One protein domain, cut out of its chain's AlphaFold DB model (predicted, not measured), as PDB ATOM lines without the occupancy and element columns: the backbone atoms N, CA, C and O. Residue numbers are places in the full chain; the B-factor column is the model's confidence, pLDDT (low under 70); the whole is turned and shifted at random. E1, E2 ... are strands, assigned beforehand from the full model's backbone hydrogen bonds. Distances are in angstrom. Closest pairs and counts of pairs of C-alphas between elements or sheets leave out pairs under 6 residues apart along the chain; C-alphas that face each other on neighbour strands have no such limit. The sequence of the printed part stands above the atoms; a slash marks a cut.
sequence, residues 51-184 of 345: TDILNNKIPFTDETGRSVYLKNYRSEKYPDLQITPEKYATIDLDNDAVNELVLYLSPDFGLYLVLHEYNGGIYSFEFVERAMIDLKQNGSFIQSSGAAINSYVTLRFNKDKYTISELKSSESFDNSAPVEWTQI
ATOM      1  N   THR A  51      39.853  34.104 -36.992       92.94
ATOM      2  CA  THR A  51      38.522  33.580 -36.642       92.94
ATOM      3  C   THR A  51      38.499  32.067 -36.386       92.94
ATOM      4  O   THR A  51      37.573  31.582 -35.735       92.94
ATOM      5  N   ASP A  52      39.527  31.306 -36.778       88.81
ATOM      6  CA  ASP A  52      39.663  29.886 -36.419       88.81
ATOM      7  C   ASP A  52      39.807  29.660 -34.893       88.81
ATOM      8  O   ASP A  52      39.557  28.548 -34.406       88.81
ATOM      9  N   ILE A  53      40.130  30.711 -34.121       92.00
ATOM     10  CA  ILE A  53      40.108  30.717 -32.645       92.00
ATOM     11  C   ILE A  53      38.697  30.446 -32.108       92.00
ATOM     12  O   ILE A  53      38.551  29.681 -31.150       92.00
ATOM     13  N   LEU A  54      37.656  31.003 -32.746       88.12
ATOM     14  CA  LEU A  54      36.249  30.837 -32.338       88.12
ATOM     15  C   LEU A  54      35.843  29.357 -32.281       88.12
ATOM     16  O   LEU A  54      35.056  28.937 -31.434       88.12
ATOM     17  N   ASN A  55      36.458  28.554 -33.149       81.75
ATOM     18  CA  ASN A  55      36.200  27.128 -33.304       81.75
ATOM     19  C   ASN A  55      37.242  26.236 -32.620       81.75
ATOM     20  O   ASN A  55      37.257  25.025 -32.836       81.75
ATOM     21  N   ASN A  56      38.107  26.808 -31.775       83.44
ATOM     22  CA  ASN A  56      39.167  26.087 -31.068       83.44
ATOM     23  C   ASN A  56      40.114  25.306 -31.998       83.44
ATOM     24  O   ASN A  56      40.661  24.280 -31.591       83.44
ATOM     25  N   LYS A  57      40.306  25.753 -33.246       82.69
ATOM     26  CA  LYS A  57      41.227  25.092 -34.184       82.69
ATOM     27  C   LYS A  57      42.673  25.513 -33.947       82.69
ATOM     28  O   LYS A  57      43.577  24.691 -34.076       82.69
ATOM     29  N   ILE A  58      42.877  26.771 -33.560       92.06
ATOM     30  CA  ILE A  58      44.186  27.338 -33.233       92.06
ATOM     31  C   ILE A  58      44.179  27.893 -31.799       92.06
ATOM     32  O   ILE A  58      43.158  28.437 -31.367       92.06
ATOM     33  N   PRO A  59      45.268  27.707 -31.031       94.81
ATOM     34  CA  PRO A  59      45.420  28.321 -29.720       94.81
ATOM     35  C   PRO A  59      45.997  29.739 -29.833       94.81
ATOM     36  O   PRO A  59      46.565  30.115 -30.857       94.81
ATOM     37  N   PHE A  60      45.922  30.492 -28.742       95.94
ATOM     38  CA  PHE A  60      46.585  31.785 -28.566       95.94
ATOM     39  C   PHE A  60      47.332  31.820 -27.229       95.94
ATOM     40  O   PHE A  60      47.173  30.926 -26.400       95.94
ATOM     41  N   THR A  61      48.179  32.825 -27.033       96.81
ATOM     42  CA  THR A  61      48.938  33.053 -25.799       96.81
ATOM     43  C   THR A  61      48.209  34.078 -24.938       96.81
ATOM     44  O   THR A  61      47.997  35.199 -25.393       96.81
ATOM     45  N   ASP A  62      47.825  33.702 -23.717       93.06
ATOM     46  CA  ASP A  62      47.201  34.626 -22.762       93.06
ATOM     47  C   ASP A  62      48.209  35.610 -22.135       93.06
ATOM     48  O   ASP A  62      49.422  35.461 -22.300       93.06
ATOM     49  N   GLU A  63      47.725  36.607 -21.384       90.50
ATOM     50  CA  GLU A  63      48.578  37.629 -20.740       90.50
ATOM     51  C   GLU A  63      49.532  37.041 -19.676       90.50
ATOM     52  O   GLU A  63      50.535  37.659 -19.317       90.50
ATOM     53  N   THR A  64      49.291  35.801 -19.232       90.69
ATOM     54  CA  THR A  64      50.200  35.051 -18.347       90.69
ATOM     55  C   THR A  64      51.281  34.272 -19.109       90.69
ATOM     56  O   THR A  64      52.159  33.656 -18.495       90.69
ATOM     57  N   GLY A  65      51.237  34.283 -20.445       92.38
ATOM     58  CA  GLY A  65      52.159  33.575 -21.331       92.38
ATOM     59  C   GLY A  65      51.774  32.121 -21.620       92.38
ATOM     60  O   GLY A  65      52.600  31.366 -22.141       92.38
ATOM     61  N   ARG A  66      50.557  31.682 -21.276       93.06
ATOM     62  CA  ARG A  66      50.099  30.302 -21.510       93.06
ATOM     63  C   ARG A  66      49.440  30.176 -22.875       93.06
ATOM     64  O   ARG A  66      48.581  30.970 -23.231       93.06
ATOM     65  N   SER A  67      49.777  29.109 -23.597       95.88
ATOM     66  CA  SER A  67      49.052  28.726 -24.810       95.88
ATOM     67  C   SER A  67      47.726  28.052 -24.447       95.88
ATOM     68  O   SER A  67      47.714  27.030 -23.754       95.88
ATOM     69  N   VAL A  68      46.612  28.625 -24.900       92.38
ATOM     70  CA  VAL A  68      45.251  28.208 -24.552       92.38
ATOM     71  C   VAL A  68      44.341  28.193 -25.781       92.38
ATOM     72  O   VAL A  68      44.505  28.964 -26.721       92.38
ATOM     73  N   TYR A  69      43.356  27.297 -25.768       90.88
ATOM     74  CA  TYR A  69      42.218  27.339 -26.690       90.88
ATOM     75  C   TYR A  69      41.091  28.156 -26.062       90.88
ATOM     76  O   TYR A  69      40.932  28.106 -24.842       90.88
ATOM     77  N   LEU A  70      40.267  28.823 -26.876       89.19
ATOM     78  CA  LEU A  70      39.189  29.699 -26.402       89.19
ATOM     79  C   LEU A  70      38.266  29.026 -25.369       89.19
ATOM     80  O   LEU A  70      38.002  29.602 -24.322       89.19
ATOM     81  N   LYS A  71      37.873  27.765 -25.585       83.88
ATOM     82  CA  LYS A  71      37.048  26.972 -24.647       83.88
ATOM     83  C   LYS A  71      37.663  26.815 -23.247       83.88
ATOM     84  O   LYS A  71      36.961  26.629 -22.254       83.88
ATOM     85  N   ASN A  72      38.990  26.864 -23.167       83.88
ATOM     86  CA  ASN A  72      39.755  26.714 -21.931       83.88
ATOM     87  C   ASN A  72      40.201  28.064 -21.358       83.88
ATOM     88  O   ASN A  72      40.760  28.089 -20.262       83.88
ATOM     89  N   TYR A  73      39.995  29.165 -22.083       86.94
ATOM     90  CA  TYR A  73      40.324  30.493 -21.594       86.94
ATOM     91  C   TYR A  73      39.448  30.831 -20.383       86.94
ATOM     92  O   TYR A  73      38.274  30.452 -20.306       86.94
ATOM     93  N   ARG A  74      40.053  31.502 -19.406       83.75
ATOM     94  CA  ARG A  74      39.406  32.012 -18.197       83.75
ATOM     95  C   ARG A  74      39.934  33.421 -17.978       83.75
ATOM     96  O   ARG A  74      41.149  33.605 -17.996       83.75
ATOM     97  N   SER A  75      39.025  34.373 -17.791       82.75
ATOM     98  CA  SER A  75      39.377  35.761 -17.484       82.75
ATOM     99  C   SER A  75      40.141  35.824 -16.163       82.75
ATOM    100  O   SER A  75      39.784  35.138 -15.206       82.75
ATOM    101  N   GLU A  76      41.166  36.671 -16.073       82.12
ATOM    102  CA  GLU A  76      41.832  36.931 -14.789       82.12
ATOM    103  C   GLU A  76      40.886  37.607 -13.793       82.12
ATOM    104  O   GLU A  76      40.941  37.352 -12.588       82.12
ATOM    105  N   LYS A  77      39.998  38.465 -14.304       77.56
ATOM    106  CA  LYS A  77      39.028  39.201 -13.498       77.56
ATOM    107  C   LYS A  77      37.880  38.310 -13.026       77.56
ATOM    108  O   LYS A  77      37.387  38.497 -11.913       77.56
ATOM    109  N   TYR A  78      37.471  37.351 -13.856       77.31
ATOM    110  CA  TYR A  78      36.395  36.406 -13.560       77.31
ATOM    111  C   TYR A  78      36.846  34.954 -13.833       77.31
ATOM    112  O   TYR A  78      36.403  34.340 -14.806       77.31
ATOM    113  N   PRO A  79      37.721  34.383 -12.982       74.62
ATOM    114  CA  PRO A  79      38.372  33.091 -13.238       74.62
ATOM    115  C   PRO A  79      37.415  31.895 -13.216       74.62
ATOM    116  O   PRO A  79      37.710  30.858 -13.813       74.62
ATOM    117  N   ASP A  80      36.273  32.043 -12.547       70.88
ATOM    118  CA  ASP A  80      35.268  30.990 -12.406       70.88
ATOM    119  C   ASP A  80      34.279  30.944 -13.584       70.88
ATOM    120  O   ASP A  80      33.512  29.990 -13.700       70.88
ATOM    121  N   LEU A  81      34.290  31.946 -14.472       62.00
ATOM    122  CA  LEU A  81      33.357  32.024 -15.594       62.00
ATOM    123  C   LEU A  81      33.939  31.383 -16.853       62.00
ATOM    124  O   LEU A  81      35.067  31.663 -17.270       62.00
ATOM    125  N   GLN A  82      33.133  30.536 -17.491       69.12
ATOM    126  CA  GLN A  82      33.407  30.072 -18.841       69.12
ATOM    127  C   GLN A  82      33.077  31.176 -19.848       69.12
ATOM    128  O   GLN A  82      32.043  31.835 -19.760       69.12
ATOM    129  N   ILE A  83      33.988  31.389 -20.797       69.69
ATOM    130  CA  ILE A  83      33.871  32.445 -21.796       69.69
ATOM    131  C   ILE A  83      33.161  31.925 -23.048       69.69
ATOM    132  O   ILE A  83      33.666  31.027 -23.724       69.69
ATOM    133  N   THR A  84      32.048  32.573 -23.393       75.81
ATOM    134  CA  THR A  84      31.346  32.406 -24.671       75.81
ATOM    135  C   THR A  84      31.258  33.770 -25.364       75.81
ATOM    136  O   THR A  84      30.634  34.686 -24.819       75.81
ATOM    137  N   PRO A  85      31.910  33.963 -26.526       85.38
ATOM    138  CA  PRO A  85      31.802  35.212 -27.271       85.38
ATOM    139  C   PRO A  85      30.422  35.327 -27.941       85.38
ATOM    140  O   PRO A  85      29.941  34.369 -28.541       85.38
ATOM    141  N   GLU A  86      29.800  36.501 -27.860       85.38
ATOM    142  CA  GLU A  86      28.493  36.797 -28.480       85.38
ATOM    143  C   GLU A  86      28.664  37.272 -29.929       85.38
ATOM    144  O   GLU A  86      27.931  36.900 -30.845       85.38
ATOM    145  N   LYS A  87      29.674  38.112 -30.143       90.00
ATOM    146  CA  LYS A  87      29.962  38.756 -31.422       90.00
ATOM    147  C   LYS A  87      31.451  39.032 -31.541       90.00
ATOM    148  O   LYS A  87      32.159  39.121 -30.537       90.00
ATOM    149  N   TYR A  88      31.916  39.194 -32.770       94.62
ATOM    150  CA  TYR A  88      33.296  39.556 -33.055       94.62
ATOM    151  C   TYR A  88      33.398  40.637 -34.126       94.62
ATOM    152  O   TYR A  88      32.472  40.847 -34.908       94.62
ATOM    153  N   ALA A  89      34.544  41.299 -34.172       96.50
ATOM    154  CA  ALA A  89      34.948  42.177 -35.255       96.50
ATOM    155  C   ALA A  89      36.382  41.838 -35.671       96.50
ATOM    156  O   ALA A  89      37.202  41.475 -34.831       96.50
ATOM    157  N   THR A  90      36.678  41.947 -36.962       96.94
ATOM    158  CA  THR A  90      38.048  41.903 -37.489       96.94
ATOM    159  C   THR A  90      38.415  43.303 -37.947       96.94
ATOM    160  O   THR A  90      37.766  43.825 -38.858       96.94
ATOM    161  N   ILE A  91      39.390  43.919 -37.290       96.12
ATOM    162  CA  ILE A  91      39.701  45.335 -37.457       96.12
ATOM    163  C   ILE A  91      41.167  45.603 -37.133       96.12
ATOM    164  O   ILE A  91      41.681  45.071 -36.160       96.12
ATOM    165  N   ASP A  92      41.803  46.450 -37.931       95.31
ATOM    166  CA  ASP A  92      43.123  47.022 -37.671       95.31
ATOM    167  C   ASP A  92      43.031  48.048 -36.521       95.31
ATOM    168  O   ASP A  92      42.493  49.151 -36.686       95.31
ATOM    169  N   LEU A  93      43.463  47.650 -35.320       94.12
ATOM    170  CA  LEU A  93      43.366  48.457 -34.098       94.12
ATOM    171  C   LEU A  93      44.559  49.394 -33.898       94.12
ATOM    172  O   LEU A  93      44.424  50.393 -33.178       94.12
ATOM    173  N   ASP A  94      45.718  49.083 -34.478       92.94
ATOM    174  CA  ASP A  94      46.935  49.883 -34.318       92.94
ATOM    175  C   ASP A  94      47.451  50.569 -35.591       92.94
ATOM    176  O   ASP A  94      48.417  51.343 -35.532       92.94
ATOM    177  N   ASN A  95      46.691  50.454 -36.679       90.12
ATOM    178  CA  ASN A  95      46.932  51.035 -37.998       90.12
ATOM    179  C   ASN A  95      48.216  50.508 -38.663       90.12
ATOM    180  O   ASN A  95      48.926  51.274 -39.332       90.12
ATOM    181  N   ASP A  96      48.532  49.224 -38.475       91.94
ATOM    182  CA  ASP A  96      49.666  48.542 -39.112       91.94
ATOM    183  C   ASP A  96      49.296  47.785 -40.409       91.94
ATOM    184  O   ASP A  96      50.167  47.198 -41.060       91.94
ATOM    185  N   ALA A  97      48.033  47.896 -40.843       91.25
ATOM    186  CA  ALA A  97      47.420  47.198 -41.974       91.25
ATOM    187  C   ALA A  97      47.225  45.681 -41.782       91.25
ATOM    188  O   ALA A  97      46.897  44.980 -42.749       91.25
ATOM    189  N   VAL A  98      47.377  45.178 -40.557       91.75
ATOM    190  CA  VAL A  98      46.998  43.832 -40.127       91.75
ATOM    191  C   VAL A  98      45.770  43.953 -39.227       91.75
ATOM    192  O   VAL A  98      45.649  44.853 -38.412       91.75
ATOM    193  N   ASN A  99      44.794  43.066 -39.414       95.50
ATOM    194  CA  ASN A  99      43.598  43.087 -38.577       95.50
ATOM    195  C   ASN A  99      43.828  42.287 -37.294       95.50
ATOM    196  O   ASN A  99      44.217  41.118 -37.356       95.50
ATOM    197  N   GLU A 100      43.420  42.844 -36.161       97.44
ATOM    198  CA  GLU A 100      43.130  42.094 -34.946       97.44
ATOM    199  C   GLU A 100      41.740  41.452 -35.007       97.44
ATOM    200  O   GLU A 100      40.820  41.914 -35.693       97.44
ATOM    201  N   LEU A 101      41.560  40.391 -34.219       97.44
ATOM    202  CA  LEU A 101      40.240  39.859 -33.895       97.44
ATOM    203  C   LEU A 101      39.816  40.381 -32.520       97.44
ATOM    204  O   LEU A 101      40.490  40.142 -31.523       97.44
ATOM    205  N   VAL A 102      38.666  41.044 -32.458       96.75
ATOM    206  CA  VAL A 102      38.062  41.535 -31.216       96.75
ATOM    207  C   VAL A 102      36.829  40.707 -30.911       96.75
ATOM    208  O   VAL A 102      35.889  40.674 -31.704       96.75
ATOM    209  N   LEU A 103      36.810  40.049 -29.757       94.19
ATOM    210  CA  LEU A 103      35.659  39.304 -29.256       94.19
ATOM    211  C   LEU A 103      34.942  40.125 -28.191       94.19
ATOM    212  O   LEU A 103      35.592  40.616 -27.273       94.19
ATOM    213  N   TYR A 104      33.618  40.223 -28.275       90.94
ATOM    214  CA  TYR A 104      32.789  40.700 -27.170       90.94
ATOM    215  C   TYR A 104      32.229  39.497 -26.409       90.94
ATOM    216  O   TYR A 104      31.531  38.653 -26.978       90.94
ATOM    217  N   LEU A 105      32.582  39.405 -25.131       83.00
ATOM    218  CA  LEU A 105      32.275  38.288 -24.247       83.00
ATOM    219  C   LEU A 105      31.130  38.685 -23.315       83.00
ATOM    220  O   LEU A 105      31.224  39.738 -22.688       83.00
ATOM    221  N   SER A 106      30.107  37.823 -23.243       67.75
ATOM    222  CA  SER A 106      28.871  37.889 -22.437       67.75
ATOM    223  C   SER A 106      28.420  39.282 -21.929       67.75
ATOM    224  O   SER A 106      29.090  39.899 -21.090       67.75
ATOM    225  N   PRO A 107      27.217  39.753 -22.308       55.34
ATOM    226  CA  PRO A 107      26.717  41.072 -21.920       55.34
ATOM    227  C   PRO A 107      26.499  41.233 -20.407       55.34
ATOM    228  O   PRO A 107      26.425  42.363 -19.931       55.34
ATOM    229  N   ASP A 108      26.444  40.139 -19.643       55.53
ATOM    230  CA  ASP A 108      26.237  40.179 -18.191       55.53
ATOM    231  C   ASP A 108      27.439  40.764 -17.428       55.53
ATOM    232  O   ASP A 108      27.289  41.261 -16.308       55.53
ATOM    233  N   PHE A 109      28.636  40.734 -18.028       64.88
ATOM    234  CA  PHE A 109      29.876  41.181 -17.381       64.88
ATOM    235  C   PHE A 109      30.710  42.149 -18.223       64.88
ATOM    236  O   PHE A 109      31.570  42.829 -17.651       64.88
ATOM    237  N   GLY A 110      30.458  42.209 -19.537       75.75
ATOM    238  CA  GLY A 110      31.043  43.181 -20.453       75.75
ATOM    239  C   GLY A 110      32.570  43.084 -20.507       75.75
ATOM    240  O   GLY A 110      33.282  43.843 -19.838       75.75
ATOM    241  N   LEU A 111      33.089  42.145 -21.298       86.62
ATOM    242  CA  LEU A 111      34.524  41.999 -21.545       86.62
ATOM    243  C   LEU A 111      34.815  41.967 -23.045       86.62
ATOM    244  O   LEU A 111      34.051  41.416 -23.833       86.62
ATOM    245  N   TYR A 112      35.966  42.507 -23.419       91.81
ATOM    246  CA  TYR A 112      36.550  42.373 -24.740       91.81
ATOM    247  C   TYR A 112      37.828  41.545 -24.645       91.81
ATOM    248  O   TYR A 112      38.647  41.769 -23.754       91.81
ATOM    249  N   LEU A 113      38.013  40.615 -25.579       93.94
ATOM    250  CA  LEU A 113      39.279  39.914 -25.775       93.94
ATOM    251  C   LEU A 113      39.814  40.278 -27.155       93.94
ATOM    252  O   LEU A 113      39.170  39.984 -28.163       93.94
ATOM    253  N   VAL A 114      40.970  40.932 -27.192       96.44
ATOM    254  CA  VAL A 114      41.644  41.338 -28.428       96.44
ATOM    255  C   VAL A 114      42.755  40.350 -28.734       96.44
ATOM    256  O   VAL A 114      43.563  40.065 -27.856       96.44
ATOM    257  N   LEU A 115      42.789  39.824 -29.955       97.25
ATOM    258  CA  LEU A 115      43.759  38.842 -30.423       97.25
ATOM    259  C   LEU A 115      44.623  39.490 -31.506       97.25
ATOM    260  O   LEU A 115      44.113  39.839 -32.572       97.25
ATOM    261  N   HIS A 116      45.916  39.612 -31.221       96.19
ATOM    262  CA  HIS A 116      46.924  40.222 -32.083       96.19
ATOM    263  C   HIS A 116      47.923  39.172 -32.568       96.19
ATOM    264  O   HIS A 116      48.413  38.348 -31.789       96.19
ATOM    265  N   GLU A 117      48.218  39.197 -33.863       95.00
ATOM    266  CA  GLU A 117      49.202  38.325 -34.497       95.00
ATOM    267  C   GLU A 117      50.565  39.017 -34.539       95.00
ATOM    268  O   GLU A 117      50.681  40.157 -34.972       95.00
ATOM    269  N   TYR A 118      51.609  38.319 -34.101       93.00
ATOM    270  CA  TYR A 118      52.979  38.798 -34.167       93.00
ATOM    271  C   TYR A 118      53.956  37.654 -34.466       93.00
ATOM    272  O   TYR A 118      54.214  36.788 -33.616       93.00
ATOM    273  N   ASN A 119      54.583  37.700 -35.645       90.19
ATOM    274  CA  ASN A 119      55.625  36.767 -36.105       90.19
ATOM    275  C   ASN A 119      55.228  35.277 -36.031       90.19
ATOM    276  O   ASN A 119      56.008  34.421 -35.601       90.19
ATOM    277  N   GLY A 120      54.009  34.957 -36.448       88.88
ATOM    278  CA  GLY A 120      53.398  33.629 -36.431       88.88
ATOM    279  C   GLY A 120      52.780  33.222 -35.090       88.88
ATOM    280  O   GLY A 120      52.289  32.098 -34.977       88.88
ATOM    281  N   GLY A 121      52.823  34.082 -34.068       92.81
ATOM    282  CA  GLY A 121      52.232  33.837 -32.752       92.81
ATOM    283  C   GLY A 121      51.026  34.735 -32.499       92.81
ATOM    284  O   GLY A 121      51.049  35.901 -32.858       92.81
ATOM    285  N   ILE A 122      49.996  34.212 -31.837       97.50
ATOM    286  CA  ILE A 122      48.792  34.978 -31.490       97.50
ATOM    287  C   ILE A 122      48.816  35.274 -29.990       97.50
ATOM    288  O   ILE A 122      48.994  34.352 -29.190       97.50
ATOM    289  N   TYR A 123      48.623  36.535 -29.617       97.25
ATOM    290  CA  TYR A 123      48.642  37.039 -28.242       97.25
ATOM    291  C   TYR A 123      47.303  37.698 -27.920       97.25
ATOM    292  O   TYR A 123      46.720  38.351 -28.784       97.25
ATOM    293  N   SER A 124      46.802  37.513 -26.699       95.50
ATOM    294  CA  SER A 124      45.517  38.077 -26.282       95.50
ATOM    295  C   SER A 124      45.657  39.172 -25.233       95.50
ATOM    296  O   SER A 124      46.496  39.045 -24.347       95.50
ATOM    297  N   PHE A 125      44.757  40.154 -25.267       94.81
ATOM    298  CA  PHE A 125      44.652  41.228 -24.278       94.81
ATOM    299  C   PHE A 125      43.200  41.409 -23.836       94.81
ATOM    300  O   PHE A 125      42.309  41.582 -24.677       94.81
ATOM    301  N   GLU A 126      42.951  41.358 -22.529       92.19
ATOM    302  CA  GLU A 126      41.612  41.514 -21.963       92.19
ATOM    303  C   GLU A 126      41.323  42.980 -21.610       92.19
ATOM    304  O   GLU A 126      42.082  43.654 -20.911       92.19
ATOM    305  N   PHE A 127      40.167  43.473 -22.052       89.94
ATOM    306  CA  PHE A 127      39.658  44.793 -21.698       89.94
ATOM    307  C   PHE A 127      38.281  44.656 -21.059       89.94
ATOM    308  O   PHE A 127      37.400  43.960 -21.555       89.94
ATOM    309  N   VAL A 128      38.052  45.369 -19.961       85.69
ATOM    310  CA  VAL A 128      36.698  45.516 -19.411       85.69
ATOM    311  C   VAL A 128      35.856  46.407 -20.322       85.69
ATOM    312  O   VAL A 128      36.413  47.266 -20.997       85.69
ATOM    313  N   GLU A 129      34.528  46.281 -20.302       77.56
ATOM    314  CA  GLU A 129      33.629  47.028 -21.200       77.56
ATOM    315  C   GLU A 129      33.929  48.531 -21.205       77.56
ATOM    316  O   GLU A 129      34.065  49.159 -22.250       77.56
ATOM    317  N   ARG A 130      34.147  49.095 -20.011       78.62
ATOM    318  CA  ARG A 130      34.465  50.518 -19.827       78.62
ATOM    319  C   ARG A 130      35.794  50.962 -20.440       78.62
ATOM    320  O   ARG A 130      36.016  52.161 -20.589       78.62
ATOM    321  N   ALA A 131      36.686  50.023 -20.725       82.88
ATOM    322  CA  ALA A 131      37.990  50.289 -21.301       82.88
ATOM    323  C   ALA A 131      37.984  50.252 -22.836       82.88
ATOM    324  O   ALA A 131      38.976  50.680 -23.408       82.88
ATOM    325  N   MET A 132      36.906  49.790 -23.485       88.81
ATOM    326  CA  MET A 132      36.787  49.715 -24.948       88.81
ATOM    327  C   MET A 132      35.355  50.041 -25.412       88.81
ATOM    328  O   MET A 132      34.675  49.248 -26.056       88.81
ATOM    329  N   ILE A 133      34.873  51.232 -25.051       86.56
ATOM    330  CA  ILE A 133      33.537  51.718 -25.422       86.56
ATOM    331  C   ILE A 133      33.580  52.301 -26.841       86.56
ATOM    332  O   ILE A 133      34.554  52.947 -27.207       86.56
ATOM    333  N   ASP A 134      32.500  52.152 -27.612       87.94
ATOM    334  CA  ASP A 134      32.325  52.829 -28.910       87.94
ATOM    335  C   ASP A 134      33.498  52.596 -29.883       87.94
ATOM    336  O   ASP A 134      34.043  53.532 -30.466       87.94
ATOM    337  N   LEU A 135      33.902  51.326 -30.022       92.25
ATOM    338  CA  LEU A 135      34.933  50.901 -30.968       92.25
ATOM    339  C   LEU A 135      34.550  51.304 -32.401       92.25
ATOM    340  O   LEU A 135      33.473  50.956 -32.896       92.25
ATOM    341  N   LYS A 136      35.442  52.045 -33.054       92.94
ATOM    342  CA  LYS A 136      35.286  52.622 -34.390       92.94
ATOM    343  C   LYS A 136      36.021  51.803 -35.441       92.94
ATOM    344  O   LYS A 136      36.972  51.105 -35.122       92.94
ATOM    345  N   GLN A 137      35.633  51.955 -36.708       93.69
ATOM    346  CA  GLN A 137      36.259  51.277 -37.858       93.69
ATOM    347  C   GLN A 137      37.728  51.651 -38.109       93.69
ATOM    348  O   GLN A 137      38.417  50.921 -38.810       93.69
ATOM    349  N   ASN A 138      38.209  52.770 -37.567       91.69
ATOM    350  CA  ASN A 138      39.610  53.197 -37.665       91.69
ATOM    351  C   ASN A 138      40.472  52.721 -36.474       91.69
ATOM    352  O   ASN A 138      41.553  53.264 -36.242       91.69
ATOM    353  N   GLY A 139      39.957  51.784 -35.672       92.44
ATOM    354  CA  GLY A 139      40.648  51.214 -34.517       92.44
ATOM    355  C   GLY A 139      40.595  52.064 -33.246       92.44
ATOM    356  O   GLY A 139      41.080  51.632 -32.198       92.44
ATOM    357  N   SER A 140      39.995  53.259 -33.292       92.19
ATOM    358  CA  SER A 140      39.846  54.093 -32.103       92.19
ATOM    359  C   SER A 140      38.672  53.639 -31.229       92.19
ATOM    360  O   SER A 140      37.686  53.075 -31.702       92.19
ATOM    361  N   PHE A 141      38.763  53.893 -29.929       91.44
ATOM    362  CA  PHE A 141      37.683  53.634 -28.976       91.44
ATOM    363  C   PHE A 141      37.785  54.582 -27.786       91.44
ATOM    364  O   PHE A 141      38.800  55.247 -27.570       91.44
ATOM    365  N   ILE A 142      36.729  54.637 -26.987       86.69
ATOM    366  CA  ILE A 142      36.679  55.397 -25.746       86.69
ATOM    367  C   ILE A 142      37.179  54.524 -24.595       86.69
ATOM    368  O   ILE A 142      36.604  53.476 -24.284       86.69
ATOM    369  N   GLN A 143      38.193  55.021 -23.893       81.12
ATOM    370  CA  GLN A 143      38.585  54.499 -22.590       81.12
ATOM    371  C   GLN A 143      38.014  55.397 -21.487       81.12
ATOM    372  O   GLN A 143      38.262  56.604 -21.468       81.12
ATOM    373  N   SER A 144      37.254  54.819 -20.553       72.19
ATOM    374  CA  SER A 144      36.728  55.541 -19.390       72.19
ATOM    375  C   SER A 144      37.556  55.245 -18.138       72.19
ATOM    376  O   SER A 144      37.618  54.101 -17.684       72.19
ATOM    377  N   SER A 145      38.155  56.275 -17.532       60.16
ATOM    378  CA  SER A 145      38.945  56.157 -16.292       60.16
ATOM    379  C   SER A 145      38.213  56.654 -15.032       60.16
ATOM    380  O   SER A 145      38.843  56.876 -13.997       60.16
ATOM    381  N   GLY A 146      36.891  56.861 -15.094       62.88
ATOM    382  CA  GLY A 146      36.086  57.394 -13.986       62.88
ATOM    383  C   GLY A 146      35.491  58.778 -14.270       62.88
ATOM    384  O   GLY A 146      34.986  59.024 -15.362       62.88
ATOM    385  N   ALA A 147      35.465  59.664 -13.265       49.62
ATOM    386  CA  ALA A 147      34.729  60.928 -13.322       49.62
ATOM    387  C   ALA A 147      35.247  61.874 -14.430       49.62
ATOM    388  O   ALA A 147      36.247  62.564 -14.260       49.62
ATOM    389  N   ALA A 148      34.486  61.925 -15.527       50.16
ATOM    390  CA  ALA A 148      34.446  62.967 -16.557       50.16
ATOM    391  C   ALA A 148      35.608  63.076 -17.567       50.16
ATOM    392  O   ALA A 148      35.686  64.090 -18.258       50.16
ATOM    393  N   ILE A 149      36.451  62.050 -17.736       53.00
ATOM    394  CA  ILE A 149      37.436  62.023 -18.833       53.00
ATOM    395  C   ILE A 149      37.198  60.777 -19.689       53.00
ATOM    396  O   ILE A 149      37.519  59.663 -19.287       53.00
ATOM    397  N   ASN A 150      36.594  60.999 -20.856       65.88
ATOM    398  CA  ASN A 150      36.510  60.040 -21.950       65.88
ATOM    399  C   ASN A 150      37.359  60.621 -23.081       65.88
ATOM    400  O   ASN A 150      37.025  61.679 -23.618       65.88
ATOM    401  N   SER A 151      38.460  59.963 -23.415       77.19
ATOM    402  CA  SER A 151      39.258  60.295 -24.592       77.19
ATOM    403  C   SER A 151      39.170  59.153 -25.584       77.19
ATOM    404  O   SER A 151      39.196  57.984 -25.193       77.19
ATOM    405  N   TYR A 152      39.095  59.502 -26.865       85.62
ATOM    406  CA  TYR A 152      39.360  58.530 -27.908       85.62
ATOM    407  C   TYR A 152      40.846  58.199 -27.912       85.62
ATOM    408  O   TYR A 152      41.706  59.088 -27.911       85.62
ATOM    409  N   VAL A 153      41.128  56.907 -27.881       87.88
ATOM    410  CA  VAL A 153      42.473  56.354 -27.854       87.88
ATOM    411  C   VAL A 153      42.628  55.326 -28.965       87.88
ATOM    412  O   VAL A 153      41.639  54.791 -29.462       87.88
ATOM    413  N   THR A 154      43.870  55.042 -29.333       89.94
ATOM    414  CA  THR A 154      44.231  53.904 -30.185       89.94
ATOM    415  C   THR A 154      45.212  53.001 -29.455       89.94
ATOM    416  O   THR A 154      45.905  53.435 -28.520       89.94
ATOM    417  N   LEU A 155      45.295  51.747 -29.895       93.25
ATOM    418  CA  LEU A 155      46.305  50.813 -29.416       93.25
ATOM    419  C   LEU A 155      47.557  50.877 -30.287       93.25
ATOM    420  O   LEU A 155      47.564  51.437 -31.381       93.25
ATOM    421  N   ARG A 156      48.646  50.354 -29.732       93.94
ATOM    422  CA  ARG A 156      49.846  49.941 -30.454       93.94
ATOM    423  C   ARG A 156      50.349  48.663 -29.844       93.94
ATOM    424  O   ARG A 156      50.680  48.679 -28.651       93.94
ATOM    425  N   PHE A 157      50.430  47.606 -30.635       94.06
ATOM    426  CA  PHE A 157      50.901  46.324 -30.150       94.06
ATOM    427  C   PHE A 157      52.414  46.175 -30.301       94.06
ATOM    428  O   PHE A 157      53.088  46.815 -31.110       94.06
ATOM    429  N   ASN A 158      52.975  45.349 -29.429       89.06
ATOM    430  CA  ASN A 158      54.325  44.829 -29.539       89.06
ATOM    431  C   ASN A 158      54.342  43.446 -28.901       89.06
ATOM    432  O   ASN A 158      54.454  43.337 -27.677       89.06
ATOM    433  N   LYS A 159      54.242  42.407 -29.734       89.25
ATOM    434  CA  LYS A 159      54.240  41.000 -29.324       89.25
ATOM    435  C   LYS A 159      53.215  40.704 -28.218       89.25
ATOM    436  O   LYS A 159      52.061  40.446 -28.512       89.25
ATOM    437  N   ASP A 160      53.651  40.731 -26.958       89.25
ATOM    438  CA  ASP A 160      52.893  40.383 -25.753       89.25
ATOM    439  C   ASP A 160      52.512  41.610 -24.909       89.25
ATOM    440  O   ASP A 160      52.192  41.491 -23.727       89.25
ATOM    441  N   LYS A 161      52.584  42.810 -25.493       93.50
ATOM    442  CA  LYS A 161      52.261  44.081 -24.837       93.50
ATOM    443  C   LYS A 161      51.497  44.998 -25.774       93.50
ATOM    444  O   LYS A 161      51.640  44.921 -26.991       93.50
ATOM    445  N   TYR A 162      50.788  45.950 -25.183       93.75
ATOM    446  CA  TYR A 162      50.224  47.084 -25.895       93.75
ATOM    447  C   TYR A 162      50.548  48.398 -25.187       93.75
ATOM    448  O   TYR A 162      50.898  48.441 -24.004       93.75
ATOM    449  N   THR A 163      50.419  49.492 -25.927       93.19
ATOM    450  CA  THR A 163      50.389  50.846 -25.374       93.19
ATOM    451  C   THR A 163      49.143  51.569 -25.858       93.19
ATOM    452  O   THR A 163      48.637  51.285 -26.939       93.19
ATOM    453  N   ILE A 164      48.642  52.493 -25.041       89.50
ATOM    454  CA  ILE A 164      47.482  53.323 -25.361       89.50
ATOM    455  C   ILE A 164      47.987  54.715 -25.734       89.50
ATOM    456  O   ILE A 164      48.775  55.310 -24.995       89.50
ATOM    457  N   SER A 165      47.544  55.228 -26.880       85.69
ATOM    458  CA  SER A 165      47.851  56.586 -27.335       85.69
ATOM    459  C   SER A 165      46.579  57.426 -27.365       85.69
ATOM    460  O   SER A 165      45.648  57.114 -28.100       85.69
ATOM    461  N   GLU A 166      46.542  58.510 -26.588       79.06
ATOM    462  CA  GLU A 166      45.455  59.491 -26.670       79.06
ATOM    463  C   GLU A 166      45.504  60.235 -28.007       79.06
ATOM    464  O   GLU A 166      46.552  60.760 -28.411       79.06
ATOM    465  N   LEU A 167      44.355  60.340 -28.676       72.00
ATOM    466  CA  LEU A 167      44.228  61.193 -29.848       72.00
ATOM    467  C   LEU A 167      44.275  62.662 -29.402       72.00
ATOM    468  O   LEU A 167      43.364  63.175 -28.754       72.00
ATOM    469  N   LYS A 168      45.357  63.365 -29.757       60.03
ATOM    470  CA  LYS A 168      45.492  64.808 -29.514       60.03
ATOM    471  C   LYS A 168      44.635  65.581 -30.512       60.03
ATOM    472  O   LYS A 168      45.097  65.918 -31.597       60.03
ATOM    473  N   SER A 169      43.405  65.892 -30.134       51.97
ATOM    474  CA  SER A 169      42.530  66.775 -30.901       51.97
ATOM    475  C   SER A 169      41.657  67.589 -29.952       51.97
ATOM    476  O   SER A 169      41.165  67.075 -28.952       51.97
ATOM    477  N   SER A 170      41.484  68.875 -30.253       46.41
ATOM    478  CA  SER A 170      40.673  69.844 -29.499       46.41
ATOM    479  C   SER A 170      39.172  69.528 -29.469       46.41
ATOM    480  O   SER A 170      38.406  70.271 -28.862       46.41
ATOM    481  N   GLU A 171      38.755  68.433 -30.100       50.16
ATOM    482  CA  GLU A 171      37.415  67.873 -30.026       50.16
ATOM    483  C   GLU A 171      37.560  66.393 -29.666       50.16
ATOM    484  O   GLU A 171      38.094  65.595 -30.433       50.16
ATOM    485  N   SER A 172      37.118  66.036 -28.464       56.88
ATOM    486  CA  SER A 172      37.143  64.695 -27.871       56.88
ATOM    487  C   SER A 172      36.156  63.719 -28.541       56.88
ATOM    488  O   SER A 172      35.534  62.907 -27.859       56.88
ATOM    489  N   PHE A 173      35.965  63.823 -29.858       65.69
ATOM    490  CA  PHE A 173      34.997  63.052 -30.632       65.69
ATOM    491  C   PHE A 173      35.640  62.499 -31.904       65.69
ATOM    492  O   PHE A 173      36.093  63.257 -32.759       65.69
ATOM    493  N   ASP A 174      35.651  61.173 -32.038       75.50
ATOM    494  CA  ASP A 174      35.919  60.501 -33.304       75.50
ATOM    495  C   ASP A 174      34.595  60.262 -34.047       75.50
ATOM    496  O   ASP A 174      33.709  59.551 -33.566       75.50
ATOM    497  N   ASN A 175      34.459  60.885 -35.219       82.69
ATOM    498  CA  ASN A 175      33.276  60.782 -36.077       82.69
ATOM    499  C   ASN A 175      33.325  59.576 -37.029       82.69
ATOM    500  O   ASN A 175      32.456  59.447 -37.895       82.69
ATOM    501  N   SER A 176      34.336  58.713 -36.910       87.75
ATOM    502  CA  SER A 176      34.415  57.467 -37.669       87.75
ATOM    503  C   SER A 176      33.199  56.583 -37.393       87.75
ATOM    504  O   SER A 176      32.589  56.633 -36.319       87.75
ATOM    505  N   ALA A 177      32.821  55.774 -38.381       91.88
ATOM    506  CA  ALA A 177      31.713  54.844 -38.218       91.88
ATOM    507  C   ALA A 177      32.015  53.828 -37.094       91.88
ATOM    508  O   ALA A 177      33.180  53.445 -36.921       91.88
ATOM    509  N   PRO A 178      31.001  53.375 -36.334       92.62
ATOM    510  CA  PRO A 178      31.155  52.256 -35.411       92.62
ATOM    511  C   PRO A 178      31.660  51.008 -36.135       92.62
ATOM    512  O   PRO A 178      31.358  50.800 -37.312       92.62
ATOM    513  N   VAL A 179      32.412  50.169 -35.428       94.62
ATOM    514  CA  VAL A 179      32.860  48.885 -35.965       94.62
ATOM    515  C   VAL A 179      31.665  47.997 -36.325       94.62
ATOM    516  O   VAL A 179      30.668  47.930 -35.599       94.62
ATOM    517  N   GLU A 180      31.780  47.297 -37.449       95.19
ATOM    518  CA  GLU A 180      30.792  46.309 -37.870       95.19
ATOM    519  C   GLU A 180      30.997  45.016 -37.078       95.19
ATOM    520  O   GLU A 180      32.020  44.338 -37.202       95.19
ATOM    521  N   TRP A 181      30.013  44.671 -36.251       93.81
ATOM    522  CA  TRP A 181      30.031  43.444 -35.463       93.81
ATOM    523  C   TRP A 181      29.384  42.294 -36.228       93.81
ATOM    524  O   TRP A 181      28.228  42.379 -36.645       93.81
ATOM    525  N   THR A 182      30.093  41.174 -36.318       92.75
ATOM    526  CA  THR A 182      29.529  39.901 -36.765       92.75
ATOM    527  C   THR A 182      29.000  39.133 -35.562       92.75
ATOM    528  O   THR A 182      29.739  38.841 -34.624       92.75
ATOM    529  N   GLN A 183      27.710  38.805 -35.590       88.06
ATOM    530  CA  GLN A 183      27.091  37.941 -34.586       88.06
ATOM    531  C   GLN A 183      27.638  36.522 -34.724       88.06
ATOM    532  O   GLN A 183      27.682  35.977 -35.831       88.06
ATOM    533  N   ILE A 184      28.043  35.920 -33.609       79.88
ATOM    534  CA  ILE A 184      28.436  34.515 -33.596       79.88
ATOM    535  C   ILE A 184      27.143  33.719 -33.536       79.88
ATOM    536  O   ILE A 184      26.459  33.684 -32.517       79.88
TER     537      ILE A 184
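AT A GLANCE: This is residues 51 to 184 of the 345 residues of an uncharacterized protein of Oscillospiraceae bacterium (UniProt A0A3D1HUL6). Little of the domain is regular structure: a strongly twisted four-stranded sheet, E1 to E4, comes near a smaller twisted sheet, E5 to E7, and residues 167 to 184 run back from E7 to pair beside E1. The 134 printed residues include seven named strands and no named helix; the class is all strand. Each sheet is an antiparallel meander in chain order, each strand neighbouring the one before. The whole is compact, radius of gyration of the C-alphas 14.5 A, spanning 44 by 33 by 27 A.

HOW THE PARTS SIT: Hairpins join E1, residues 85 to 91, to E2, residues 100 to 105 (N 89 and O 102, 2.9 A), E2 to E3, residues 111 to 118 (N 103 and O 113, 2.8 A), and E3 to E4, residues 121 to 128 (N 114 and O 125, 2.9 A). E6, residues 150 to 158, forms hairpins with E5, residues 141 to 144 (N 153 and O 141, 2.9 A), and E7, residues 161 to 166 (N 156 and O 163, 2.9 A). The closest C-alphas of E3 and E6, His 116 and Phe 157, are 7.5 A apart.

IN THESE COORDINATES: E1 begins at C-alpha 85 (31.802, 35.212, -27.271); E7 ends at C-alpha 166 (45.455, 59.491, -26.670). E6 measures 24.6 A.

THE WHOLE: The printed part has no cut. The link E4 to E5 is long. Residues 81 to 83, 106 to 109, 145 to 150 and 168 to 173 have pLDDT under 70.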